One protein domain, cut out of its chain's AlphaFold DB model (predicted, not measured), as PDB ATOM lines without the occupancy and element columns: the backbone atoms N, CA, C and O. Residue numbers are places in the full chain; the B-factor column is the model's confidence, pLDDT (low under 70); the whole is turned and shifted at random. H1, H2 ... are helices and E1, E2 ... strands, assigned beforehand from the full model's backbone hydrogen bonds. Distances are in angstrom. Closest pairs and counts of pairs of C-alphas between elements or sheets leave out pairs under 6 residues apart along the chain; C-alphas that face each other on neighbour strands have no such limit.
ATOM      1  N   LYS A 414     207.862 294.285 198.069       79.81
ATOM      2  CA  LYS A 414     208.323 292.900 198.200       79.81
ATOM      3  C   LYS A 414     207.992 292.367 199.590       79.81
ATOM      4  O   LYS A 414     208.591 292.796 200.575       79.81
ATOM      5  N   VAL A 415     207.090 291.394 199.654       77.50
ATOM      6  CA  VAL A 415     206.643 290.751 200.897       77.50
ATOM      7  C   VAL A 415     207.055 289.285 200.923       77.50
ATOM      8  O   VAL A 415     206.868 288.550 199.955       77.50
ATOM      9  N   ALA A 416     207.605 288.816 202.044       80.06
ATOM     10  CA  ALA A 416     208.038 287.420 202.154       80.06
ATOM     11  C   ALA A 416     206.856 286.442 202.037       80.06
ATOM     12  O   ALA A 416     206.935 285.424 201.346       80.06
ATOM     13  N   TYR A 417     205.747 286.760 202.703       83.44
ATOM     14  CA  TYR A 417     204.577 285.894 202.781       83.44
ATOM     15  C   TYR A 417     203.293 286.713 202.582       83.44
ATOM     16  O   TYR A 417     202.785 287.277 203.547       83.44
ATOM     17  N   PRO A 418     202.730 286.761 201.360       85.25
ATOM     18  CA  PRO A 418     201.514 287.524 201.047       85.25
ATOM     19  C   PRO A 418     200.308 287.239 201.956       85.25
ATOM     20  O   PRO A 418     199.526 288.134 202.244       85.25
ATOM     21  N   ASN A 419     200.172 286.000 202.444       87.44
ATOM     22  CA  ASN A 419     199.069 285.601 203.329       87.44
ATOM     23  C   ASN A 419     199.423 285.735 204.824       87.44
ATOM     24  O   ASN A 419     198.667 285.276 205.683       87.44
ATOM     25  N   PHE A 420     200.600 286.285 205.136       85.69
ATOM     26  CA  PHE A 420     201.119 286.488 206.486       85.69
ATOM     27  C   PHE A 420     202.007 287.731 206.542       85.69
ATOM     28  O   PHE A 420     203.227 287.654 206.710       85.69
ATOM     29  N   LEU A 421     201.368 288.880 206.362       78.25
ATOM     30  CA  LEU A 421     202.036 290.170 206.386       78.25
ATOM     31  C   LEU A 421     202.523 290.485 207.803       78.25
ATOM     32  O   LEU A 421     201.772 290.375 208.774       78.25
ATOM     33  N   SER A 422     203.786 290.892 207.924       72.88
ATOM     34  CA  SER A 422     204.299 291.435 209.182       72.88
ATOM     35  C   SER A 422     203.673 292.810 209.474       72.88
ATOM     36  O   SER A 422     203.137 293.450 208.565       72.88
ATOM     37  N   PRO A 423     203.745 293.324 210.717       68.31
ATOM     38  CA  PRO A 423     203.378 294.713 211.005       68.31
ATOM     39  C   PRO A 423     204.062 295.709 210.058       68.31
ATOM     40  O   PRO A 423     203.416 296.617 209.553       68.31
ATOM     41  N   TYR A 424     205.334 295.468 209.737       62.53
ATOM     42  CA  TYR A 424     206.106 296.297 208.817       62.53
ATOM     43  C   TYR A 424     205.572 296.262 207.377       62.53
ATOM     44  O   TYR A 424     205.426 297.312 206.751       62.53
ATOM     45  N   ASP A 425     205.248 295.072 206.861       70.88
ATOM     46  CA  ASP A 425     204.669 294.920 205.519       70.88
ATOM     47  C   ASP A 425     203.328 295.659 205.421       70.88
ATOM     48  O   ASP A 425     203.071 296.374 204.452       70.88
ATOM     49  N   ARG A 426     202.495 295.538 206.464       71.94
ATOM     50  CA  ARG A 426     201.182 296.186 206.541       71.94
ATOM     51  C   ARG A 426     201.272 297.704 206.534       71.94
ATOM     52  O   ARG A 426     200.503 298.336 205.817       71.94
ATOM     53  N   THR A 427     202.211 298.284 207.282       72.12
ATOM     54  CA  THR A 427     202.442 299.736 207.277       72.12
ATOM     55  C   THR A 427     202.859 300.217 205.893       72.12
ATOM     56  O   THR A 427     202.280 301.170 205.392       72.12
ATOM     57  N   LYS A 428     203.797 299.532 205.227       70.88
ATOM     58  CA  LYS A 428     204.231 299.927 203.876       70.88
ATOM     59  C   LYS A 428     203.097 299.898 202.862       70.88
ATOM     60  O   LYS A 428     202.952 300.837 202.086       70.88
ATOM     61  N   ILE A 429     202.313 298.820 202.866       77.31
ATOM     62  CA  ILE A 429     201.173 298.659 201.957       77.31
ATOM     63  C   ILE A 429     200.136 299.749 202.226       77.31
ATOM     64  O   ILE A 429     199.650 300.370 201.286       77.31
ATOM     65  N   LEU A 430     199.855 300.027 203.503       78.25
ATOM     66  CA  LEU A 430     198.947 301.093 203.908       78.25
ATOM     67  C   LEU A 430     199.425 302.463 203.419       78.25
ATOM     68  O   LEU A 430     198.640 303.198 202.835       78.25
ATOM     69  N   THR A 431     200.704 302.795 203.605       72.94
ATOM     70  CA  THR A 431     201.285 304.061 203.134       72.94
ATOM     71  C   THR A 431     201.190 304.193 201.616       72.94
ATOM     72  O   THR A 431     200.752 305.232 201.130       72.94
ATOM     73  N   ALA A 432     201.551 303.147 200.866       75.50
ATOM     74  CA  ALA A 432     201.467 303.165 199.406       75.50
ATOM     75  C   ALA A 432     200.024 303.366 198.918       75.50
ATOM     76  O   ALA A 432     199.782 304.133 197.990       75.50
ATOM     77  N   ALA A 433     199.057 302.720 199.573       82.75
ATOM     78  CA  ALA A 433     197.653 302.890 199.240       82.75
ATOM     79  C   ALA A 433     197.123 304.276 199.637       82.75
ATOM     80  O   ALA A 433     196.456 304.911 198.829       82.75
ATOM     81  N   ARG A 434     197.476 304.805 200.815       80.62
ATOM     82  CA  ARG A 434     197.107 306.171 201.228       80.62
ATOM     83  C   ARG A 434     197.625 307.223 200.254       80.62
ATOM     84  O   ARG A 434     196.869 308.101 199.873       80.62
ATOM     85  N   GLN A 435     198.852 307.083 199.754       77.12
ATOM     86  CA  GLN A 435     199.398 307.996 198.742       77.12
ATOM     87  C   GLN A 435     198.553 308.048 197.459       77.12
ATOM     88  O   GLN A 435     198.484 309.096 196.820       77.12
ATOM     89  N   GLN A 436     197.898 306.950 197.068       82.00
ATOM     90  CA  GLN A 436     197.013 306.894 195.896       82.00
ATOM     91  C   GLN A 436     195.698 307.666 196.098       82.00
ATOM     92  O   GLN A 436     195.073 308.060 195.107       82.00
ATOM     93  N   TYR A 437     195.296 307.879 197.351       79.31
ATOM     94  CA  TYR A 437     194.034 308.494 197.766       79.31
ATOM     95  C   TYR A 437     194.260 309.653 198.748       79.31
ATOM     96  O   TYR A 437     193.420 309.914 199.598       79.31
ATOM     97  N   ASP A 438     195.407 310.330 198.642       72.69
ATOM     98  CA  ASP A 438     195.800 311.435 199.523       72.69
ATOM     99  C   ASP A 438     194.996 312.701 199.183       72.69
ATOM    100  O   ASP A 438     195.441 313.588 198.449       72.69
ATOM    101  N   ASP A 439     193.738 312.703 199.616       71.94
ATOM    102  CA  ASP A 439     192.779 313.788 199.506       71.94
ATOM    103  C   ASP A 439     191.840 313.793 200.729       71.94
ATOM    104  O   ASP A 439     191.778 312.844 201.503       71.94
ATOM    105  N   ASN A 440     191.081 314.875 200.913       71.62
ATOM    106  CA  ASN A 440     190.170 315.014 202.059       71.62
ATOM    107  C   ASN A 440     188.866 314.199 201.915       71.62
ATOM    108  O   ASN A 440     187.956 314.371 202.724       71.62
ATOM    109  N   SER A 441     188.721 313.401 200.854       76.94
ATOM    110  CA  SER A 441     187.511 312.632 200.523       76.94
ATOM    111  C   SER A 441     187.703 311.121 200.630       76.94
ATOM    112  O   SER A 441     186.722 310.383 200.499       76.94
ATOM    113  N   HIS A 442     188.905 310.659 200.978       82.94
ATOM    114  CA  HIS A 442     189.208 309.249 201.145       82.94
ATOM    115  C   HIS A 442     190.026 308.948 202.401       82.94
ATOM    116  O   HIS A 442     190.819 309.761 202.860       82.94
ATOM    117  N   ASP A 443     189.866 307.733 202.920       80.06
ATOM    118  CA  ASP A 443     190.816 307.136 203.858       80.06
ATOM    119  C   ASP A 443     191.064 305.674 203.482       80.06
ATOM    120  O   ASP A 443     190.213 304.997 202.899       80.06
ATOM    121  N   VAL A 444     192.253 305.177 203.800       81.81
ATOM    122  CA  VAL A 444     192.647 303.789 203.580       81.81
ATOM    123  C   VAL A 444     193.097 303.193 204.897       81.81
ATOM    124  O   VAL A 444     193.855 303.804 205.652       81.81
ATOM    125  N   MET A 445     192.659 301.963 205.143       79.50
ATOM    126  CA  MET A 445     192.836 301.286 206.423       79.50
ATOM    127  C   MET A 445     192.762 299.771 206.287       79.50
ATOM    128  O   MET A 445     192.264 299.214 205.304       79.50
ATOM    129  N   TRP A 446     193.264 299.111 207.320       79.62
ATOM    130  CA  TRP A 446     193.145 297.677 207.499       79.62
ATOM    131  C   TRP A 446     191.834 297.338 208.202       79.62
ATOM    132  O   TRP A 446     191.509 297.897 209.243       79.62
ATOM    133  N   ALA A 447     191.111 296.373 207.652       77.31
ATOM    134  CA  ALA A 447     189.882 295.841 208.206       77.31
ATOM    135  C   ALA A 447     189.980 294.325 208.394       77.31
ATOM    136  O   ALA A 447     190.895 293.647 207.908       77.31
ATOM    137  N   ASN A 448     188.999 293.791 209.123       76.31
ATOM    138  CA  ASN A 448     188.813 292.356 209.315       76.31
ATOM    139  C   ASN A 448     190.083 291.629 209.812       76.31
ATOM    140  O   ASN A 448     190.540 290.661 209.212       76.31
ATOM    141  N   HIS A 449     190.666 292.119 210.914       73.81
ATOM    142  CA  HIS A 449     191.907 291.587 211.507       73.81
ATOM    143  C   HIS A 449     193.140 291.760 210.615       73.81
ATOM    144  O   HIS A 449     193.992 290.874 210.530       73.81
ATOM    145  N   ASP A 450     193.219 292.909 209.946       74.56
ATOM    146  CA  ASP A 450     194.319 293.282 209.061       74.56
ATOM    147  C   ASP A 450     194.517 292.316 207.890       74.56
ATOM    148  O   ASP A 450     195.636 292.025 207.461       74.56
ATOM    149  N   ARG A 451     193.395 291.784 207.400       78.12
ATOM    150  CA  ARG A 451     193.325 290.871 206.253       78.12
ATOM    151  C   ARG A 451     192.869 291.577 204.993       78.12
ATOM    152  O   ARG A 451     193.293 291.201 203.904       78.12
ATOM    153  N   ASP A 452     192.034 292.593 205.166       85.06
ATOM    154  CA  ASP A 452     191.446 293.345 204.077       85.06
ATOM    155  C   ASP A 452     191.965 294.772 204.128       85.06
ATOM    156  O   ASP A 452     191.906 295.422 205.167       85.06
ATOM    157  N   LEU A 453     192.475 295.256 203.001       89.25
ATOM    158  CA  LEU A 453     192.731 296.675 202.813       89.25
ATOM    159  C   LEU A 453     191.468 297.282 202.211       89.25
ATOM    160  O   LEU A 453     190.945 296.760 201.222       89.25
ATOM    161  N   ILE A 454     190.958 298.344 202.813       87.38
ATOM    162  CA  ILE A 454     189.722 298.987 202.376       87.38
ATOM    163  C   ILE A 454     189.955 300.472 202.124       87.38
ATOM    164  O   ILE A 454     190.747 301.111 202.812       87.38
ATOM    165  N   LEU A 455     189.251 300.988 201.123       88.00
ATOM    166  CA  LEU A 455     189.096 302.400 200.823       88.00
ATOM    167  C   LEU A 455     187.744 302.846 201.364       88.00
ATOM    168  O   LEU A 455     186.710 302.281 200.995       88.00
ATOM    169  N   TYR A 456     187.765 303.863 202.207       81.56
ATOM    170  CA  TYR A 456     186.590 304.615 202.590       81.56
ATOM    171  C   TYR A 456     186.482 305.860 201.716       81.56
ATOM    172  O   TYR A 456     187.465 306.580 201.565       81.56
ATOM    173  N   THR A 457     185.303 306.125 201.166       83.62
ATOM    174  CA  THR A 457     184.999 307.377 200.464       83.62
ATOM    175  C   THR A 457     183.986 308.163 201.287       83.62
ATOM    176  O   THR A 457     182.849 307.711 201.459       83.62
ATOM    177  N   PHE A 458     184.388 309.332 201.785       76.12
ATOM    178  CA  PHE A 458     183.514 310.251 202.518       76.12
ATOM    179  C   PHE A 458     182.461 310.851 201.569       76.12
ATOM    180  O   PHE A 458     182.740 311.119 200.397       76.12
ATOM    181  N   LYS A 459     181.228 311.069 202.045       72.94
ATOM    182  CA  LYS A 459     180.199 311.789 201.266       72.94
ATOM    183  C   LYS A 459     180.534 313.290 201.188       72.94
ATOM    184  O   LYS A 459     180.955 313.883 202.171       72.94
ATOM    185  N   GLU A 460     180.333 313.904 200.019       61.84
ATOM    186  CA  GLU A 460     180.676 315.314 199.765       61.84
ATOM    187  C   GLU A 460     179.830 316.296 200.614       61.84
ATOM    188  O   GLU A 460     178.632 316.093 200.832       61.84
ATOM    189  N   LYS A 461     180.460 317.378 201.100       63.75
ATOM    190  CA  LYS A 461     179.882 318.324 202.069       63.75
ATOM    191  C   LYS A 461     178.758 319.179 201.480       63.75
ATOM    192  O   LYS A 461     178.988 319.995 200.594       63.75
ATOM    193  N   ALA A 462     177.611 319.190 202.155       44.16
ATOM    194  CA  ALA A 462     176.764 320.379 202.233       44.16
ATOM    195  C   ALA A 462     176.951 321.026 203.621       44.16
ATOM    196  O   ALA A 462     176.217 320.730 204.556       44.16
ATOM    197  N   SER A 463     177.940 321.918 203.767       44.41
ATOM    198  CA  SER A 463     178.173 322.809 204.930       44.41
ATOM    199  C   SER A 463     178.480 322.177 206.318       44.41
ATOM    200  O   SER A 463     177.601 321.661 206.998       44.41
ATOM    201  N   ASN A 464     179.733 322.322 206.784       42.03
ATOM    202  CA  ASN A 464     180.211 322.371 208.190       42.03
ATOM    203  C   ASN A 464     179.511 321.534 209.294       42.03
ATOM    204  O   ASN A 464     179.362 322.001 210.425       42.03
ATOM    205  N   LYS A 465     179.152 320.273 209.045       42.44
ATOM    206  CA  LYS A 465     178.835 319.306 210.111       42.44
ATOM    207  C   LYS A 465     179.671 318.046 209.913       42.44
ATOM    208  O   LYS A 465     179.914 317.678 208.774       42.44
ATOM    209  N   TYR A 466     180.122 317.444 211.017       46.00
ATOM    210  CA  TYR A 466     180.847 316.167 211.042       46.00
ATOM    211  C   TYR A 466     180.121 315.143 210.156       46.00
ATOM    212  O   TYR A 466     178.913 314.944 210.336       46.00
ATOM    213  N   ASP A 467     180.826 314.584 209.170       53.62
ATOM    214  CA  ASP A 467     180.232 313.753 208.123       53.62
ATOM    215  C   ASP A 467     179.543 312.525 208.731       53.62
ATOM    216  O   ASP A 467     180.106 311.802 209.546       53.62
ATOM    217  N   GLN A 468     178.290 312.294 208.338       52.06
ATOM    218  CA  GLN A 468     177.567 311.057 208.626       52.06
ATOM    219  C   GLN A 468     177.390 310.297 207.309       52.06
ATOM    220  O   GLN A 468     176.305 310.301 206.726       52.06
ATOM    221  N   GLY A 469     178.444 309.643 206.811       62.88
ATOM    222  CA  GLY A 469     178.276 308.623 205.767       62.88
ATOM    223  C   GLY A 469     179.429 308.496 204.789       62.88
ATOM    224  O   GLY A 469     180.124 309.464 204.500       62.88
ATOM    225  N   GLY A 470     179.543 307.306 204.201       68.81
ATOM    226  CA  GLY A 470     180.522 307.004 203.165       68.81
ATOM    227  C   GLY A 470     180.358 305.595 202.614       68.81
ATOM    228  O   GLY A 470     179.530 304.820 203.095       68.81
ATOM    229  N   THR A 471     181.111 305.275 201.567       77.12
ATOM    230  CA  THR A 471     181.136 303.932 200.973       77.12
ATOM    231  C   THR A 471     182.449 303.238 201.303       77.12
ATOM    232  O   THR A 471     183.503 303.863 201.362       77.12
ATOM    233  N   VAL A 472     182.387 301.923 201.528       78.94
ATOM    234  CA  VAL A 472     183.565 301.085 201.779       78.94
ATOM    235  C   VAL A 472     183.792 300.194 200.567       78.94
ATOM    236  O   VAL A 472     182.920 299.402 200.203       78.94
ATOM    237  N   THR A 473     184.979 300.275 199.976       87.06
ATOM    238  CA  THR A 473     185.408 299.413 198.869       87.06
ATOM    239  C   THR A 473     186.630 298.608 199.285       87.06
ATOM    240  O   THR A 473     187.582 299.150 199.837       87.06
ATOM    241  N   LYS A 474     186.641 297.301 199.010       89.25
ATOM    242  CA  LYS A 474     187.827 296.466 199.241       89.25
ATOM    243  C   LYS A 474     188.872 296.739 198.160       89.25
ATOM    244  O   LYS A 474     188.582 296.581 196.975       89.25
ATOM    245  N   LEU A 475     190.081 297.103 198.573       90.69
ATOM    246  CA  LEU A 475     191.228 297.273 197.690       90.69
ATOM    247  C   LEU A 475     191.900 295.925 197.412       90.69
ATOM    248  O   LEU A 475     191.943 295.024 198.255       90.69
ATOM    249  N   ASN A 476     192.446 295.782 196.206       89.69
ATOM    250  CA  ASN A 476     193.171 294.584 195.811       89.69
ATOM    251  C   ASN A 476     194.630 294.678 196.273       89.69
ATOM    252  O   ASN A 476     195.425 295.430 195.719       89.69
ATOM    253  N   LEU A 477     195.009 293.866 197.262       87.75
ATOM    254  CA  LEU A 477     196.371 293.863 197.811       87.75
ATOM    255  C   LEU A 477     197.459 293.630 196.752       87.75
ATOM    256  O   LEU A 477     198.556 294.171 196.876       87.75
ATOM    257  N   ASN A 478     197.163 292.863 195.696       87.44
ATOM    258  CA  ASN A 478     198.128 292.568 194.633       87.44
ATOM    259  C   ASN A 478     198.530 293.803 193.813       87.44
ATOM    260  O   ASN A 478     199.514 293.730 193.073       87.44
ATOM    261  N   ASP A 479     197.802 294.913 193.929       86.31
ATOM    262  CA  ASP A 479     198.169 296.175 193.286       86.31
ATOM    263  C   ASP A 479     199.352 296.841 194.013       86.31
ATOM    264  O   ASP A 479     200.155 297.516 193.375       86.31
ATOM    265  N   TYR A 480     199.536 296.551 195.308       84.50
ATOM    266  CA  TYR A 480     200.544 297.186 196.167       84.50
ATOM    267  C   TYR A 480     201.744 296.297 196.496       84.50
ATOM    268  O   TYR A 480     202.806 296.812 196.841       84.50
ATOM    269  N   MET A 481     201.600 294.971 196.427       87.00
ATOM    270  CA  MET A 481     202.631 294.040 196.892       87.00
ATOM    271  C   MET A 481     202.968 292.946 195.880       87.00
ATOM    272  O   MET A 481     202.144 292.544 195.058       87.00
ATOM    273  N   GLU A 482     204.185 292.418 195.989       88.12
ATOM    274  CA  GLU A 482     204.655 291.258 195.236       88.12
ATOM    275  C   GLU A 482     205.344 290.239 196.149       88.12
ATOM    276  O   GLU A 482     206.023 290.585 197.118       88.12
ATOM    277  N   ALA A 483     205.157 288.952 195.856       86.94
ATOM    278  CA  ALA A 483     205.709 287.881 196.673       86.94
ATOM    279  C   ALA A 483     207.224 287.732 196.450       86.94
ATOM    280  O   ALA A 483     207.673 287.467 195.339       86.94
ATOM    281  N   ASN A 484     207.999 287.801 197.530       83.94
ATOM    282  CA  ASN A 484     209.433 287.522 197.574       83.94
ATOM    283  C   ASN A 484     209.720 286.440 198.626       83.94
ATOM    284  O   ASN A 484     210.400 286.657 199.633       83.94
TER     285      ASN A 484
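This is residues 414 to 484 of the 707 residues of a protein of Lactobacillus amylovorus DSM 20531 (UniProt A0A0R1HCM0). A small, twisted three-stranded antiparallel sheet has one helix, H1, running along one of its faces, which makes two layers, a helix on one face of a sheet. At one end the long loop of residues 459 to 469, between E2 and E3, extends beyond the sheet to Ser 463; at the other end the first printed residues pair with the short strand E4. The 71 printed residues have one named helix and four named strands in the order H1, E1, E2, E3, E4, with 35 residues in named elements, under half, and the class is mixed, helices and strands. The sheet's order is E1, E2, E3, a meander, each strand the antiparallel neighbour of the one before. The whole is loose, with a radius of gyration of the C-alphas of 14.0 A, and its outline is a rod of 48 by 21 by 17 A.

Begin at residues 414 to 415, which pair, parallel, with residues 482 to 483 of E4, residues 481 to 483; E4 pairs with no named strand. Go on to H1, residues 423 to 436: it is on the sheet at a height over the sheet of 8.4 A, over E1, residues 442 to 447, and along the strands at 21 degrees to E1 on the local plane. Their closest C-alphas, those of Arg 434 and Val 444, are 5.6 A apart. In H1, 9 of 10 O i to N i+4 pairs are within hydrogen-bond range. E1 and E2, residues 452 to 458, form a hairpin, antiparallel at 151 degrees; look at N 447 and O 452, 2.8 A apart and within hydrogen-bond range. E2, the inner strand, forms a second hairpin with E3, residues 470 to 474, antiparallel at 156 degrees, where N 455 and O 473 are within range at 2.8 A. E4 is apart from E1, E2 and E3, while its C-alpha closest to H1, that of Met 481, is 7.0 A from that of Ile 429.

Find C-alpha 423 at (203.378, 294.713, 211.005); from there H1 runs 20.4 A to C-alpha 436. E1 begins at C-alpha 442, at (189.208, 309.249, 201.145), and spans 15.2 A. E2 spans 18.7 A, E3 13.4 A, and E4 6.9 A, ending at C-alpha 483, at (205.709, 287.881, 196.673).

The two C-alphas farthest apart, those of Ser 463 and Asn 484, are 47.7 A apart, while the first and last printed, 414 and 484, are 5.5 A apart. The printed part has no cut. The link from E2 to E3 is long, with 11 residues; those from H1 to E1 and from E1 to E2 are tight, and that from E3 to E4 is short. The sheet is only just strongly twisted, its C-alphas lying up to 4.4 A off their best plane. The mean pLDDT of the printed part is 75.8, and residues 423 to 424 and 460 to 470 are under 70.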